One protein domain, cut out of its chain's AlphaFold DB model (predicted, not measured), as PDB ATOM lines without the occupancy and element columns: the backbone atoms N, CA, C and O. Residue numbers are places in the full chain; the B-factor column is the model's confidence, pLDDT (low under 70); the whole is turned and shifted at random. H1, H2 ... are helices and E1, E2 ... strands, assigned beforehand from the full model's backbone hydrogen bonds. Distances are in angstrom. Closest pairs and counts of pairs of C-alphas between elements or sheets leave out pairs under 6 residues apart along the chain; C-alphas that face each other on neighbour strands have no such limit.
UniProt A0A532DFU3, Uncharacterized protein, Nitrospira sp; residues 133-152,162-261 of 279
ATOM      1  N   LEU A 133     132.849 186.062 256.915       84.94
ATOM      2  CA  LEU A 133     131.421 185.742 257.012       84.94
ATOM      3  C   LEU A 133     131.128 184.691 258.091       84.94
ATOM      4  O   LEU A 133     130.133 184.777 258.799       84.94
ATOM      5  N   GLU A 134     132.023 183.721 258.236       86.75
ATOM      6  CA  GLU A 134     131.944 182.613 259.182       86.75
ATOM      7  C   GLU A 134     132.020 183.073 260.650       86.75
ATOM      8  O   GLU A 134     131.536 182.369 261.534       86.75
ATOM      9  N   ALA A 135     132.583 184.257 260.924       85.88
ATOM     10  CA  ALA A 135     132.574 184.849 262.263       85.88
ATOM     11  C   ALA A 135     131.171 185.349 262.650       85.88
ATOM     12  O   ALA A 135     130.739 185.172 263.790       85.88
ATOM     13  N   HIS A 136     130.435 185.910 261.687       82.56
ATOM     14  CA  HIS A 136     129.060 186.379 261.879       82.56
ATOM     15  C   HIS A 136     128.021 185.255 261.730       82.56
ATOM     16  O   HIS A 136     126.996 185.260 262.416       82.56
ATOM     17  N   PHE A 137     128.292 184.283 260.855       86.25
ATOM     18  CA  PHE A 137     127.400 183.179 260.490       86.25
ATOM     19  C   PHE A 137     128.134 181.828 260.583       86.25
ATOM     20  O   PHE A 137     128.465 181.228 259.555       86.25
ATOM     21  N   PRO A 138     128.393 181.318 261.802       85.31
ATOM     22  CA  PRO A 138     129.181 180.096 262.004       85.31
ATOM     23  C   PRO A 138     128.526 178.837 261.419       85.31
ATOM     24  O   PRO A 138     129.225 177.912 261.014       85.31
ATOM     25  N   ASP A 139     127.195 178.818 261.306       86.00
ATOM     26  CA  ASP A 139     126.431 177.716 260.701       86.00
ATOM     27  C   ASP A 139     126.354 177.812 259.160       86.00
ATOM     28  O   ASP A 139     125.706 177.002 258.488       86.00
ATOM     29  N   GLY A 140     127.033 178.810 258.586       87.56
ATOM     30  CA  GLY A 140     127.077 179.101 257.162       87.56
ATOM     31  C   GLY A 140     126.015 180.099 256.703       87.56
ATOM     32  O   GLY A 140     125.137 180.531 257.447       87.56
ATOM     33  N   CYS A 141     126.094 180.458 255.423       89.81
ATOM     34  CA  CYS A 141     125.210 181.437 254.803       89.81
ATOM     35  C   CYS A 141     124.279 180.790 253.773       89.81
ATOM     36  O   CYS A 141     124.719 180.058 252.879       89.81
ATOM     37  N   LEU A 142     122.984 181.094 253.885       91.50
ATOM     38  CA  LEU A 142     121.955 180.742 252.914       91.50
ATOM     39  C   LEU A 142     121.086 181.968 252.629       91.50
ATOM     40  O   LEU A 142     120.401 182.470 253.516       91.50
ATOM     41  N   VAL A 143     121.065 182.396 251.373       92.62
ATOM     42  CA  VAL A 143     120.129 183.401 250.871       92.62
ATOM     43  C   VAL A 143     119.010 182.684 250.126       92.62
ATOM     44  O   VAL A 143     119.272 181.879 249.235       92.62
ATOM     45  N   ILE A 144     117.759 182.967 250.481       94.12
ATOM     46  CA  ILE A 144     116.577 182.430 249.798       94.12
ATOM     47  C   ILE A 144     115.893 183.581 249.067       94.12
ATOM     48  O   ILE A 144     115.540 184.577 249.694       94.12
ATOM     49  N   ALA A 145     115.680 183.440 247.760       95.06
ATOM     50  CA  ALA A 145     114.946 184.416 246.960       95.06
ATOM     51  C   ALA A 145     113.678 183.790 246.383       95.06
ATOM     52  O   ALA A 145     113.741 182.759 245.710       95.06
ATOM     53  N   VAL A 146     112.536 184.437 246.614       94.56
ATOM     54  CA  VAL A 146     111.243 184.042 246.046       94.56
ATOM     55  C   VAL A 146     110.948 184.924 244.841       94.56
ATOM     56  O   VAL A 146     110.815 186.137 244.960       94.56
ATOM     57  N   ASP A 147     110.845 184.304 243.673       94.81
ATOM     58  CA  ASP A 147     110.670 184.977 242.392       94.81
ATOM     59  C   ASP A 147     109.341 184.565 241.754       94.81
ATOM     60  O   ASP A 147     109.197 183.497 241.152       94.81
ATOM     61  N   ALA A 148     108.356 185.446 241.889       92.56
ATOM     62  CA  ALA A 148     107.011 185.259 241.363       92.56
ATOM     63  C   ALA A 148     106.852 185.768 239.915       92.56
ATOM     64  O   ALA A 148     105.728 185.941 239.444       92.56
ATOM     65  N   THR A 149     107.946 186.033 239.192       91.75
ATOM     66  CA  THR A 149     107.866 186.463 237.789       91.75
ATOM     67  C   THR A 149     107.246 185.341 236.951       91.75
ATOM     68  O   THR A 149     107.827 184.257 236.899       91.75
ATOM     69  N   PRO A 150     106.115 185.545 236.257       91.50
ATOM     70  CA  PRO A 150     105.527 184.501 235.433       91.50
ATOM     71  C   PRO A 150     106.341 184.288 234.151       91.50
ATOM     72  O   PRO A 150     107.095 185.153 233.687       91.50
ATOM     73  N   ARG A 151     106.168 183.125 233.528       88.31
ATOM     74  CA  ARG A 151     106.581 182.907 232.142       88.31
ATOM     75  C   ARG A 151     105.734 183.799 231.247       88.31
ATOM     76  O   ARG A 151     104.507 183.726 231.271       88.31
ATOM     77  N   SER A 152     106.396 184.611 230.427       74.62
ATOM     78  CA  SER A 152     105.702 185.423 229.432       74.62
ATOM     79  C   SER A 152     104.949 184.517 228.455       74.62
ATOM     80  O   SER A 152     105.524 183.575 227.897       74.62
ATOM     81  N   ALA A 162     108.648 199.674 229.018       85.31
ATOM     82  CA  ALA A 162     109.953 200.024 229.578       85.31
ATOM     83  C   ALA A 162     110.139 199.452 230.996       85.31
ATOM     84  O   ALA A 162     111.186 198.887 231.299       85.31
ATOM     85  N   ALA A 163     109.096 199.506 231.832       83.06
ATOM     86  CA  ALA A 163     109.110 198.927 233.175       83.06
ATOM     87  C   ALA A 163     109.321 197.403 233.151       83.06
ATOM     88  O   ALA A 163     110.166 196.887 233.878       83.06
ATOM     89  N   ALA A 164     108.618 196.679 232.272       84.25
ATOM     90  CA  ALA A 164     108.787 195.233 232.139       84.25
ATOM     91  C   ALA A 164     110.197 194.858 231.648       84.25
ATOM     92  O   ALA A 164     110.784 193.892 232.139       84.25
ATOM     93  N   ALA A 165     110.763 195.631 230.715       86.81
ATOM     94  CA  ALA A 165     112.129 195.431 230.239       86.81
ATOM     95  C   ALA A 165     113.171 195.688 231.343       86.81
ATOM     96  O   ALA A 165     114.091 194.885 231.507       86.81
ATOM     97  N   LEU A 166     113.000 196.756 232.130       86.38
ATOM     98  CA  LEU A 166     113.864 197.077 233.270       86.38
ATOM     99  C   LEU A 166     113.820 195.979 234.338       86.38
ATOM    100  O   LEU A 166     114.870 195.474 234.726       86.38
ATOM    101  N   LEU A 167     112.625 195.540 234.747       88.44
ATOM    102  CA  LEU A 167     112.457 194.454 235.721       88.44
ATOM    103  C   LEU A 167     113.118 193.155 235.243       88.44
ATOM    104  O   LEU A 167     113.837 192.503 236.002       88.44
ATOM    105  N   ALA A 168     112.922 192.796 233.971       88.88
ATOM    106  CA  ALA A 168     113.534 191.607 233.388       88.88
ATOM    107  C   ALA A 168     115.069 191.696 233.362       88.88
ATOM    108  O   ALA A 168     115.747 190.712 233.670       88.88
ATOM    109  N   ASN A 169     115.621 192.864 233.019       89.88
ATOM    110  CA  ASN A 169     117.064 193.077 232.983       89.88
ATOM    111  C   ASN A 169     117.681 193.077 234.392       89.88
ATOM    112  O   ASN A 169     118.681 192.397 234.616       89.88
ATOM    113  N   ASN A 170     117.051 193.759 235.352       90.75
ATOM    114  CA  ASN A 170     117.500 193.802 236.744       90.75
ATOM    115  C   ASN A 170     117.494 192.408 237.371       90.75
ATOM    116  O   ASN A 170     118.496 191.988 237.946       90.75
ATOM    117  N   ARG A 171     116.405 191.651 237.177       93.00
ATOM    118  CA  ARG A 171     116.321 190.242 237.578       93.00
ATOM    119  C   ARG A 171     117.474 189.432 236.990       93.00
ATOM    120  O   ARG A 171     118.133 188.694 237.716       93.00
ATOM    121  N   ARG A 172     117.721 189.562 235.681       93.25
ATOM    122  CA  ARG A 172     118.801 188.825 235.013       93.25
ATOM    123  C   ARG A 172     120.156 189.146 235.629       93.25
ATOM    124  O   ARG A 172     120.914 188.226 235.910       93.25
ATOM    125  N   HIS A 173     120.449 190.425 235.827       93.00
ATOM    126  CA  HIS A 173     121.725 190.864 236.371       93.00
ATOM    127  C   HIS A 173     121.926 190.401 237.820       93.00
ATOM    128  O   HIS A 173     123.002 189.922 238.172       93.00
ATOM    129  N   ILE A 174     120.895 190.504 238.664       93.31
ATOM    130  CA  ILE A 174     121.058 190.195 240.084       93.31
ATOM    131  C   ILE A 174     121.160 188.693 240.364       93.31
ATOM    132  O   ILE A 174     121.912 188.288 241.246       93.31
ATOM    133  N   LEU A 175     120.468 187.861 239.582       95.06
ATOM    134  CA  LEU A 175     120.607 186.406 239.671       95.06
ATOM    135  C   LEU A 175     121.992 185.938 239.206       95.06
ATOM    136  O   LEU A 175     122.552 185.030 239.813       95.06
ATOM    137  N   ASP A 176     122.572 186.592 238.196       94.75
ATOM    138  CA  ASP A 176     123.947 186.326 237.751       94.75
ATOM    139  C   ASP A 176     124.960 186.626 238.867       94.75
ATOM    140  O   ASP A 176     125.793 185.784 239.200       94.75
ATOM    141  N   ARG A 177     124.803 187.763 239.562       92.00
ATOM    142  CA  ARG A 177     125.597 188.083 240.765       92.00
ATOM    143  C   ARG A 177     125.416 187.076 241.904       92.00
ATOM    144  O   ARG A 177     126.359 186.848 242.653       92.00
ATOM    145  N   ALA A 178     124.238 186.466 242.024       93.19
ATOM    146  CA  ALA A 178     123.954 185.399 242.988       93.19
ATOM    147  C   ALA A 178     124.420 184.002 242.512       93.19
ATOM    148  O   ALA A 178     124.060 182.980 243.103       93.19
ATOM    149  N   GLY A 179     125.224 183.935 241.447       93.50
ATOM    150  CA  GLY A 179     125.814 182.696 240.944       93.50
ATOM    151  C   GLY A 179     124.891 181.874 240.042       93.50
ATOM    152  O   GLY A 179     125.175 180.699 239.815       93.50
ATOM    153  N   ILE A 180     123.795 182.451 239.532       95.62
ATOM    154  CA  ILE A 180     122.918 181.808 238.542       95.62
ATOM    155  C   ILE A 180     123.061 182.510 237.181       95.62
ATOM    156  O   ILE A 180     122.402 183.534 236.934       95.62
ATOM    157  N   PRO A 181     123.868 181.955 236.258       94.94
ATOM    158  CA  PRO A 181     124.121 182.589 234.973       94.94
ATOM    159  C   PRO A 181     122.842 182.653 234.123       94.94
ATOM    160  O   PRO A 181     121.952 181.811 234.273       94.94
ATOM    161  N   PRO A 182     122.728 183.601 233.171       93.31
ATOM    162  CA  PRO A 182     121.501 183.825 232.399       93.31
ATOM    163  C   PRO A 182     120.901 182.593 231.707       93.31
ATOM    164  O   PRO A 182     119.687 182.542 231.520       93.31
ATOM    165  N   ALA A 183     121.723 181.608 231.333       92.50
ATOM    166  CA  ALA A 183     121.270 180.364 230.709       92.50
ATOM    167  C   ALA A 183     120.448 179.463 231.657       92.50
ATOM    168  O   ALA A 183     119.654 178.645 231.191       92.50
ATOM    169  N   ASP A 184     120.599 179.656 232.970       94.12
ATOM    170  CA  ASP A 184     120.147 178.728 234.006       94.12
ATOM    171  C   ASP A 184     119.053 179.294 234.931       94.12
ATOM    172  O   ASP A 184     118.474 178.553 235.725       94.12
ATOM    173  N   GLN A 185     118.701 180.578 234.798       90.88
ATOM    174  CA  GLN A 185     117.816 181.332 235.715       90.88
ATOM    175  C   GLN A 185     116.359 180.850 235.830       90.88
ATOM    176  O   GLN A 185     115.603 181.375 236.647       90.88
ATOM    177  N   ASP A 186     115.952 179.879 235.015       91.00
ATOM    178  CA  ASP A 186     114.624 179.248 235.071       91.00
ATOM    179  C   ASP A 186     114.697 177.751 235.418       91.00
ATOM    180  O   ASP A 186     113.689 177.049 235.373       91.00
ATOM    181  N   ARG A 187     115.893 177.236 235.715       89.81
ATOM    182  CA  ARG A 187     116.159 175.800 235.881       89.81
ATOM    183  C   ARG A 187     116.899 175.500 237.172       89.81
ATOM    184  O   ARG A 187     116.533 174.569 237.883       89.81
ATOM    185  N   VAL A 188     117.940 176.276 237.458       91.31
ATOM    186  CA  VAL A 188     118.775 176.087 238.641       91.31
ATOM    187  C   VAL A 188     118.018 176.551 239.879       91.31
ATOM    188  O   VAL A 188     117.511 177.668 239.930       91.31
ATOM    189  N   VAL A 189     117.938 175.657 240.866       92.31
ATOM    190  CA  VAL A 189     117.286 175.893 242.164       92.31
ATOM    191  C   VAL A 189     118.303 176.342 243.216       92.31
ATOM    192  O   VAL A 189     117.977 177.160 244.071       92.31
ATOM    193  N   PHE A 190     119.537 175.832 243.140       94.44
ATOM    194  CA  PHE A 190     120.617 176.142 244.074       94.44
ATOM    195  C   PHE A 190     121.874 176.606 243.341       94.44
ATOM    196  O   PHE A 190     122.289 175.969 242.376       94.44
ATOM    197  N   SER A 191     122.507 177.657 243.847       93.88
ATOM    198  CA  SER A 191     123.836 178.113 243.431       93.88
ATOM    199  C   SER A 191     124.663 178.534 244.643       93.88
ATOM    200  O   SER A 191     124.215 178.466 245.791       93.88
ATOM    201  N   GLU A 192     125.889 178.970 244.386       92.88
ATOM    202  CA  GLU A 192     126.748 179.608 245.371       92.88
ATOM    203  C   GLU A 192     127.386 180.851 244.764       92.88
ATOM    204  O   GLU A 192     127.703 180.874 243.573       92.88
ATOM    205  N   PHE A 193     127.628 181.858 245.595       91.94
ATOM    206  CA  PHE A 193     128.335 183.071 245.200       91.94
ATOM    207  C   PHE A 193     129.361 183.476 246.262       91.94
ATOM    208  O   PHE A 193     129.260 183.089 247.430       91.94
ATOM    209  N   LEU A 194     130.371 184.234 245.832       89.25
ATOM    210  CA  LEU A 194     131.381 184.817 246.714       89.25
ATOM    211  C   LEU A 194     130.825 186.072 247.383       89.25
ATOM    212  O   LEU A 194     130.200 186.899 246.719       89.25
ATOM    213  N   VAL A 195     131.076 186.219 248.682       86.50
ATOM    214  CA  VAL A 195     130.720 187.431 249.423       86.50
ATOM    215  C   VAL A 195     131.909 188.383 249.438       86.50
ATOM    216  O   VAL A 195     132.991 188.040 249.919       86.50
ATOM    217  N   GLY A 196     131.706 189.596 248.921       77.69
ATOM    218  CA  GLY A 196     132.753 190.612 248.854       77.69
ATOM    219  C   GLY A 196     133.949 190.173 248.010       77.69
ATOM    220  O   GLY A 196     133.804 189.535 246.968       77.69
ATOM    221  N   HIS A 197     135.146 190.544 248.458       73.38
ATOM    222  CA  HIS A 197     136.410 190.208 247.789       73.38
ATOM    223  C   HIS A 197     137.147 189.024 248.441       73.38
ATOM    224  O   HIS A 197     138.259 188.694 248.029       73.38
ATOM    225  N   GLY A 198     136.560 188.418 249.478       72.25
ATOM    226  CA  GLY A 198     137.152 187.321 250.240       72.25
ATOM    227  C   GLY A 198     136.803 185.929 249.695       72.25
ATOM    228  O   GLY A 198     136.064 185.799 248.718       72.25
ATOM    229  N   PRO A 199     137.320 184.862 250.331       78.81
ATOM    230  CA  PRO A 199     137.009 183.483 249.954       78.81
ATOM    231  C   PRO A 199     135.638 183.001 250.459       78.81
ATOM    232  O   PRO A 199     135.213 181.915 250.068       78.81
ATOM    233  N   SER A 200     134.967 183.761 251.333       85.56
ATOM    234  CA  SER A 200     133.695 183.366 251.944       85.56
ATOM    235  C   SER A 200     132.603 183.165 250.889       85.56
ATOM    236  O   SER A 200     132.470 183.941 249.937       85.56
ATOM    237  N   ARG A 201     131.801 182.112 251.067       89.25
ATOM    238  CA  ARG A 201     130.744 181.710 250.129       89.25
ATOM    239  C   ARG A 201     129.385 181.707 250.813       89.25
ATOM    240  O   ARG A 201     129.249 181.259 251.949       89.25
ATOM    241  N   CYS A 202     128.368 182.130 250.076       91.56
ATOM    242  CA  CYS A 202     126.969 181.965 250.454       91.56
ATOM    243  C   CYS A 202     126.288 180.999 249.495       91.56
ATOM    244  O   CYS A 202     126.447 181.101 248.276       91.56
ATOM    245  N   ARG A 203     125.470 180.099 250.044       93.69
ATOM    246  CA  ARG A 203     124.519 179.325 249.249       93.69
ATOM    247  C   ARG A 203     123.341 180.211 248.880       93.69
ATOM    248  O   ARG A 203     122.889 181.025 249.684       93.69
ATOM    249  N   PHE A 204     122.810 180.013 247.689       94.69
ATOM    250  CA  PHE A 204     121.639 180.714 247.193       94.69
ATOM    251  C   PHE A 204     120.581 179.697 246.781       94.69
ATOM    252  O   PHE A 204     120.855 178.791 245.998       94.69
ATOM    253  N   TRP A 205     119.376 179.829 247.329       95.75
ATOM    254  CA  TRP A 205     118.209 179.043 246.951       95.75
ATOM    255  C   TRP A 205     117.213 179.951 246.238       95.75
ATOM    256  O   TRP A 205     116.526 180.770 246.850       95.75
ATOM    257  N   HIS A 206     117.130 179.787 244.923       95.88
ATOM    258  CA  HIS A 206     116.181 180.501 244.084       95.88
ATOM    259  C   HIS A 206     114.900 179.687 243.953       95.88
ATOM    260  O   HIS A 206     114.899 178.601 243.376       95.88
ATOM    261  N   ILE A 207     113.806 180.213 244.495       95.81
ATOM    262  CA  ILE A 207     112.468 179.635 244.406       95.81
ATOM    263  C   ILE A 207     111.705 180.443 243.364       95.81
ATOM    264  O   ILE A 207     111.144 181.492 243.681       95.81
ATOM    265  N   ALA A 208     111.691 179.976 242.118       95.56
ATOM    266  CA  ALA A 208     111.085 180.719 241.019       95.56
ATOM    267  C   ALA A 208     109.852 180.021 240.458       95.56
ATOM    268  O   ALA A 208     109.882 178.837 240.124       95.56
ATOM    269  N   LEU A 209     108.786 180.791 240.236       95.38
ATOM    270  CA  LEU A 209     107.562 180.308 239.593       95.38
ATOM    271  C   LEU A 209     107.857 179.651 238.226       95.38
ATOM    272  O   LEU A 209     107.249 178.652 237.846       95.38
ATOM    273  N   ARG A 210     108.880 180.163 237.530       93.38
ATOM    274  CA  ARG A 210     109.377 179.691 236.226       93.38
ATOM    275  C   ARG A 210     110.178 178.389 236.278       93.38
ATOM    276  O   ARG A 210     110.556 177.916 235.213       93.38
ATOM    277  N   GLN A 211     110.415 177.800 237.450       94.25
ATOM    278  CA  GLN A 211     111.039 176.474 237.597       94.25
ATOM    279  C   GLN A 211     110.012 175.326 237.591       94.25
ATOM    280  O   GLN A 211     110.388 174.152 237.541       94.25
ATOM    281  N   LEU A 212     108.706 175.621 237.646       94.12
ATOM    282  CA  LEU A 212     107.669 174.594 237.502       94.12
ATOM    283  C   LEU A 212     107.703 174.001 236.092       94.12
ATOM    284  O   LEU A 212     107.674 174.759 235.131       94.12
ATOM    285  N   PRO A 213     107.768 172.682 235.911       90.81
ATOM    286  CA  PRO A 213     108.101 172.120 234.614       90.81
ATOM    287  C   PRO A 213     106.903 172.219 233.652       90.81
ATOM    288  O   PRO A 213     105.753 172.271 234.085       90.81
ATOM    289  N   ASP A 214     107.174 172.328 232.348       88.12
ATOM    290  CA  ASP A 214     106.124 172.463 231.322       88.12
ATOM    291  C   ASP A 214     105.449 171.121 230.969       88.12
ATOM    292  O   ASP A 214     104.399 171.122 230.335       88.12
ATOM    293  N   ASP A 215     106.031 169.986 231.371       91.94
ATOM    294  CA  ASP A 215     105.469 168.639 231.188       91.94
ATOM    295  C   ASP A 215     104.436 168.254 232.269       91.94
ATOM    296  O   ASP A 215     103.669 167.310 232.080       91.94
ATOM    297  N   ASP A 216     104.363 169.009 233.371       91.75
ATOM    298  CA  ASP A 216     103.289 168.955 234.366       91.75
ATOM    299  C   ASP A 216     102.173 169.934 233.958       91.75
ATOM    300  O   ASP A 216     102.415 171.146 233.952       91.75
ATOM    301  N   PRO A 217     100.935 169.476 233.671       93.88
ATOM    302  CA  PRO A 217      99.826 170.363 233.319       93.88
ATOM    303  C   PRO A 217      99.586 171.471 234.349       93.88
ATOM    304  O   PRO A 217      99.327 172.619 233.981       93.88
ATOM    305  N   PHE A 218      99.729 171.152 235.640       95.31
ATOM    306  CA  PHE A 218      99.623 172.159 236.690       95.31
ATOM    307  C   PHE A 218     100.777 173.160 236.598       95.31
ATOM    308  O   PHE A 218     100.543 174.365 236.643       95.31
ATOM    309  N   GLY A 219     102.012 172.676 236.444       94.19
ATOM    310  CA  GLY A 219     103.205 173.510 236.315       94.19
ATOM    311  C   GLY A 219     103.132 174.473 235.131       94.19
ATOM    312  O   GLY A 219     103.376 175.670 235.295       94.19
ATOM    313  N   ALA A 220     102.702 173.984 233.968       92.19
ATOM    314  CA  ALA A 220     102.533 174.775 232.753       92.19
ATOM    315  C   ALA A 220     101.500 175.907 232.904       92.19
ATOM    316  O   ALA A 220     101.684 176.983 232.324       92.19
ATOM    317  N   GLN A 221     100.425 175.678 233.668       92.75
ATOM    318  CA  GLN A 221      99.393 176.681 233.953       92.75
ATOM    319  C   GLN A 221      99.831 177.644 235.063       92.75
ATOM    320  O   GLN A 221      99.756 178.864 234.906       92.75
ATOM    321  N   ALA A 222     100.331 177.109 236.175       94.44
ATOM    322  CA  ALA A 222     100.790 177.879 237.322       94.44
ATOM    323  C   ALA A 222     101.913 178.849 236.943       94.44
ATOM    324  O   ALA A 222     101.847 180.025 237.292       94.44
ATOM    325  N   ALA A 223     102.883 178.405 236.136       94.19
ATOM    326  CA  ALA A 223     103.994 179.240 235.693       94.19
ATOM    327  C   ALA A 223     103.570 180.453 234.846       94.19
ATOM    328  O   ALA A 223     104.358 181.379 234.682       94.19
ATOM    329  N   ARG A 224     102.349 180.456 234.295       92.50
ATOM    330  CA  ARG A 224     101.781 181.545 233.477       92.50
ATOM    331  C   ARG A 224     100.678 182.321 234.196       92.50
ATOM    332  O   ARG A 224     100.059 183.187 233.581       92.50
ATOM    333  N   THR A 225     100.404 181.998 235.459       92.56
ATOM    334  CA  THR A 225      99.404 182.721 236.250       92.56
ATOM    335  C   THR A 225      99.892 184.155 236.465       92.56
ATOM    336  O   THR A 225     101.054 184.330 236.843       92.56
ATOM    337  N   PRO A 226      99.066 185.183 236.193       88.69
ATOM    338  CA  PRO A 226      99.452 186.564 236.445       88.69
ATOM    339  C   PRO A 226      99.836 186.776 237.913       88.69
ATOM    340  O   PRO A 226      99.340 186.094 238.804       88.69
ATOM    341  N   THR A 227     100.707 187.747 238.175       86.25
ATOM    342  CA  THR A 227     101.105 188.137 239.536       86.25
ATOM    343  C   THR A 227     100.893 189.635 239.726       86.25
ATOM    344  O   THR A 227     101.825 190.418 239.872       86.25
ATOM    345  N   ASN A 228      99.627 190.050 239.648       83.94
ATOM    346  CA  ASN A 228      99.192 191.443 239.774       83.94
ATOM    347  C   ASN A 228      98.164 191.601 240.915       83.94
ATOM    348  O   ASN A 228      97.806 190.633 241.575       83.94
ATOM    349  N   LEU A 229      97.690 192.822 241.176       76.88
ATOM    350  CA  LEU A 229      96.771 193.108 242.292       76.88
ATOM    351  C   LEU A 229      95.328 192.594 242.077       76.88
ATOM    352  O   LEU A 229      94.518 192.662 242.995       76.88
ATOM    353  N   GLY A 230      94.991 192.091 240.884       81.44
ATOM    354  CA  GLY A 230      93.621 191.761 240.469       81.44
ATOM    355  C   GLY A 230      93.319 190.268 240.358       81.44
ATOM    356  O   GLY A 230      92.440 189.897 239.585       81.44
ATOM    357  N   LEU A 231      94.055 189.412 241.070       89.19
ATOM    358  CA  LEU A 231      93.900 187.957 240.968       89.19
ATOM    359  C   LEU A 231      92.569 187.492 241.544       89.19
ATOM    360  O   LEU A 231      92.198 187.886 242.653       89.19
ATOM    361  N   ASP A 232      91.889 186.597 240.833       94.75
ATOM    362  CA  ASP A 232      90.735 185.885 241.370       94.75
ATOM    363  C   ASP A 232      91.159 184.812 242.394       94.75
ATOM    364  O   ASP A 232      92.341 184.612 242.690       94.75
ATOM    365  N   GLN A 233      90.182 184.157 243.023       94.38
ATOM    366  CA  GLN A 233      90.473 183.140 244.034       94.38
ATOM    367  C   GLN A 233      91.202 181.925 243.444       94.38
ATOM    368  O   GLN A 233      92.076 181.374 244.112       94.38
ATOM    369  N   GLU A 234      90.881 181.537 242.210       95.38
ATOM    370  CA  GLU A 234      91.484 180.376 241.558       95.38
ATOM    371  C   GLU A 234      92.975 180.617 241.294       95.38
ATOM    372  O   GLU A 234      93.812 179.783 241.641       95.38
ATOM    373  N   ASP A 235      93.322 181.787 240.761       95.00
ATOM    374  CA  ASP A 235      94.699 182.209 240.529       95.00
ATOM    375  C   ASP A 235      95.491 182.290 241.840       95.00
ATOM    376  O   ASP A 235      96.621 181.793 241.916       95.00
ATOM    377  N   ARG A 236      94.897 182.847 242.907       94.62
ATOM    378  CA  ARG A 236      95.529 182.886 244.239       94.62
ATOM    379  C   ARG A 236      95.831 181.488 244.768       94.62
ATOM    380  O   ARG A 236      96.934 181.245 245.262       94.62
ATOM    381  N   ASP A 237      94.878 180.570 244.670       96.31
ATOM    382  CA  ASP A 237      95.055 179.199 245.148       96.31
ATOM    383  C   ASP A 237      96.065 178.431 244.291       96.31
ATOM    384  O   ASP A 237      96.897 177.688 244.825       96.31
ATOM    385  N   ARG A 238      96.093 178.695 242.980       96.19
ATOM    386  CA  ARG A 238      97.109 178.151 242.075       96.19
ATOM    387  C   ARG A 238      98.513 178.610 242.462       96.19
ATOM    388  O   ARG A 238      99.408 177.772 242.556       96.19
ATOM    389  N   LEU A 239      98.707 179.900 242.746       95.88
ATOM    390  CA  LEU A 239     100.000 180.443 243.184       95.88
ATOM    391  C   LEU A 239     100.432 179.895 244.552       95.88
ATOM    392  O   LEU A 239     101.605 179.567 244.735       95.88
ATOM    393  N   ARG A 240      99.504 179.721 245.503       96.00
ATOM    394  CA  ARG A 240      99.802 179.083 246.801       96.00
ATOM    395  C   ARG A 240     100.260 177.637 246.627       96.00
ATOM    396  O   ARG A 240     101.273 177.237 247.200       96.00
ATOM    397  N   MET A 241      99.551 176.864 245.807       97.12
ATOM    398  CA  MET A 241      99.922 175.477 245.520       97.12
ATOM    399  C   MET A 241     101.253 175.390 244.759       97.12
ATOM    400  O   MET A 241     102.072 174.519 245.052       97.12
ATOM    401  N   ALA A 242     101.509 176.316 243.833       96.62
ATOM    402  CA  ALA A 242     102.785 176.446 243.137       96.62
ATOM    403  C   ALA A 242     103.945 176.691 244.109       96.62
ATOM    404  O   ALA A 242     104.941 175.966 244.062       96.62
ATOM    405  N   ALA A 243     103.792 177.651 245.025       96.12
ATOM    406  CA  ALA A 243     104.787 177.950 246.048       96.12
ATOM    407  C   ALA A 243     105.077 176.724 246.929       96.12
ATOM    408  O   ALA A 243     106.238 176.360 247.107       96.12
ATOM    409  N   ALA A 244     104.036 176.029 247.404       96.62
ATOM    410  CA  ALA A 244     104.194 174.816 248.207       96.62
ATOM    411  C   ALA A 244     104.977 173.720 247.460       96.62
ATOM    412  O   ALA A 244     105.912 173.141 248.015       96.62
ATOM    413  N   ARG A 245     104.650 173.472 246.182       95.94
ATOM    414  CA  ARG A 245     105.371 172.492 245.351       95.94
ATOM    415  C   ARG A 245     106.834 172.876 245.137       95.94
ATOM    416  O   ARG A 245     107.700 172.010 245.217       95.94
ATOM    417  N   LEU A 246     107.122 174.148 244.858       95.75
ATOM    418  CA  LEU A 246     108.490 174.626 244.636       95.75
ATOM    419  C   LEU A 246     109.347 174.501 245.899       95.75
ATOM    420  O   LEU A 246     110.470 173.999 245.827       95.75
ATOM    421  N   VAL A 247     108.801 174.887 247.055       95.25
ATOM    422  CA  VAL A 247     109.478 174.738 248.349       95.25
ATOM    423  C   VAL A 247     109.756 173.266 248.639       95.25
ATOM    424  O   VAL A 247     110.893 172.922 248.955       95.25
ATOM    425  N   GLU A 248     108.770 172.377 248.490       94.56
ATOM    426  CA  GLU A 248     108.958 170.951 248.782       94.56
ATOM    427  C   GLU A 248     110.000 170.304 247.858       94.56
ATOM    428  O   GLU A 248     110.897 169.599 248.327       94.56
ATOM    429  N   ARG A 249     109.968 170.618 246.555       91.44
ATOM    430  CA  ARG A 249     110.992 170.156 245.601       91.44
ATOM    431  C   ARG A 249     112.387 170.651 245.982       91.44
ATOM    432  O   ARG A 249     113.332 169.866 245.954       91.44
ATOM    433  N   GLY A 250     112.520 171.920 246.370       91.25
ATOM    434  CA  GLY A 250     113.799 172.474 246.816       91.25
ATOM    435  C   GLY A 250     114.302 171.827 248.110       91.25
ATOM    436  O   GLY A 250     115.472 171.458 248.188       91.25
ATOM    437  N   ARG A 251     113.423 171.572 249.091       91.94
ATOM    438  CA  ARG A 251     113.781 170.838 250.321       91.94
ATOM    439  C   ARG A 251     114.262 169.422 250.025       91.94
ATOM    440  O   ARG A 251     115.247 168.983 250.618       91.94
ATOM    441  N   HIS A 252     113.582 168.713 249.125       90.00
ATOM    442  CA  HIS A 252     114.001 167.382 248.696       90.00
ATOM    443  C   HIS A 252     115.387 167.431 248.042       90.00
ATOM    444  O   HIS A 252     116.281 166.694 248.450       90.00
ATOM    445  N   ALA A 253     115.598 168.340 247.088       86.31
ATOM    446  CA  ALA A 253     116.885 168.507 246.417       86.31
ATOM    447  C   ALA A 253     118.024 168.856 247.397       86.31
ATOM    448  O   ALA A 253     119.088 168.244 247.328       86.31
ATOM    449  N   ALA A 254     117.793 169.752 248.363       84.19
ATOM    450  CA  ALA A 254     118.781 170.098 249.388       84.19
ATOM    451  C   ALA A 254     119.200 168.888 250.240       84.19
ATOM    452  O   ALA A 254     120.384 168.710 250.529       84.19
ATOM    453  N   ARG A 255     118.242 168.029 250.618       85.06
ATOM    454  CA  ARG A 255     118.520 166.795 251.371       85.06
ATOM    455  C   ARG A 255     119.338 165.804 250.550       85.06
ATOM    456  O   ARG A 255     120.299 165.250 251.072       85.06
ATOM    457  N   THR A 256     118.989 165.600 249.280       78.19
ATOM    458  CA  THR A 256     119.711 164.669 248.400       78.19
ATOM    459  C   THR A 256     121.154 165.117 248.164       78.19
ATOM    460  O   THR A 256     122.063 164.293 248.227       78.19
ATOM    461  N   VAL A 257     121.385 166.419 247.953       69.50
ATOM    462  CA  VAL A 257     122.742 166.969 247.799       69.50
ATOM    463  C   VAL A 257     123.551 166.793 249.087       69.50
ATOM    464  O   VAL A 257     124.666 166.289 249.021       69.50
ATOM    465  N   GLY A 258     122.982 167.111 250.257       60.75
ATOM    466  CA  GLY A 258     123.672 166.938 251.543       60.75
ATOM    467  C   GLY A 258     123.993 165.477 251.896       60.75
ATOM    468  O   GLY A 258     125.012 165.202 252.527       60.75
ATOM    469  N   GLN A 259     123.158 164.528 251.457       53.44
ATOM    470  CA  GLN A 259     123.434 163.091 251.580       53.44
ATOM    471  C   GLN A 259     124.562 162.639 250.641       53.44
ATOM    472  O   GLN A 259     125.396 161.830 251.039       53.44
ATOM    473  N   ALA A 260     124.619 163.174 249.419       51.38
ATOM    474  CA  ALA A 260     125.659 162.849 248.443       51.38
ATOM    475  C   ALA A 260     127.032 163.455 248.793       51.38
ATOM    476  O   ALA A 260     128.056 162.860 248.464       51.38
ATOM    477  N   THR A 261     127.074 164.604 249.480       52.47
ATOM    478  CA  THR A 261     128.321 165.246 249.939       52.47
ATOM    479  C   THR A 261     128.807 164.751 251.306       52.47
ATOM    480  O   THR A 261     129.820 165.239 251.801       52.47
TER     481      THR A 261
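Overview. This is residues 133 to 152 and 162 to 261 of the 279 residues of an uncharacterized protein of Nitrospira sp (UniProt A0A532DFU3). A small, strongly twisted sheet of three strands has one long helix, H4, running slantwise over one of its faces, with residues 255 to 261 sticking out at the last printed end. A second helix, H2, reaches the sheet with its residues 171 to 177 alone, while the short H3 packs on H4 and the short H1 lies off the sheet. The printed part has 120 residues, with four named helices and three named strands in the order H1 E1 H2 E2 E3 H3 H4; the sheet runs E1 E3 E2, mixed, and the class is mixed, helices and strands. The whole is only just compact, close to loose, with a radius of gyration of the C-alphas of 15.9 A and spans of 47 by 38 by 25 A.

Along the chain. Begin with the sheet: find C-alpha 201 at (130.744, 181.710, 250.129), from where E3, residues 201 to 208, runs 21.7 A. Its neighbours are E1, residues 142 to 147, 16.0 A long, and E2, residues 190 to 194, 14.1 A long. H4, residues 233 to 260, goes from C-alpha 233 at (90.473, 183.140, 244.034) to C-alpha 260 at (125.659, 162.849, 248.443), 40.9 A. H2, residues 162 to 177, measures 22.6 A; H1 is residues 133 to 136, 5.4 A, and H3 residues 217 to 222, 8.6 A.

Arrangement. Look first at inner strand E3. E1 is parallel to it at 22 degrees, with N 145 and O 205 within hydrogen-bond range at 2.9 A. E2 and E3 form a hairpin, antiparallel at 143 degrees, with N 204 and O 191 2.8 A apart. H4 on one face makes two layers, a helix over a sheet, at a height over the sheet of 9.6 A. It lies over E3 and E2, and on the local plane it stands at 30.2 degrees to E3, only just slantwise; their closest C-alphas, those of Ile 207 and Leu 246, are 6.4 A apart. H3 is not on the sheet; it touches H4 at residues 238 to 242 alone, with the C-alphas of Ala 222 and Arg 238 closest at 6.0 A, opposite ways at a steep tilt of 70.0 degrees, only just short of about perpendicular. H2 only grazes the sheet; its closest C-alpha pair with E2 is Arg 177 and Phe 193, 7.2 A. H1 is not on the sheet. In H2, H3 and H4 every O i to N i+4 pair is within hydrogen-bond range; H1 is too short for one.

Size, cuts and confidence. The C-alphas of Gly 198 and Asp 232 are the two farthest apart, 47.3 A. Residues 153 to 161 are not printed, and C-alphas 152 and 162 are 15.2 A apart across that cut. The link from H2 to E2, residues 178 to 189, is long. Confidence is low, under 70, at residues 257 to 261.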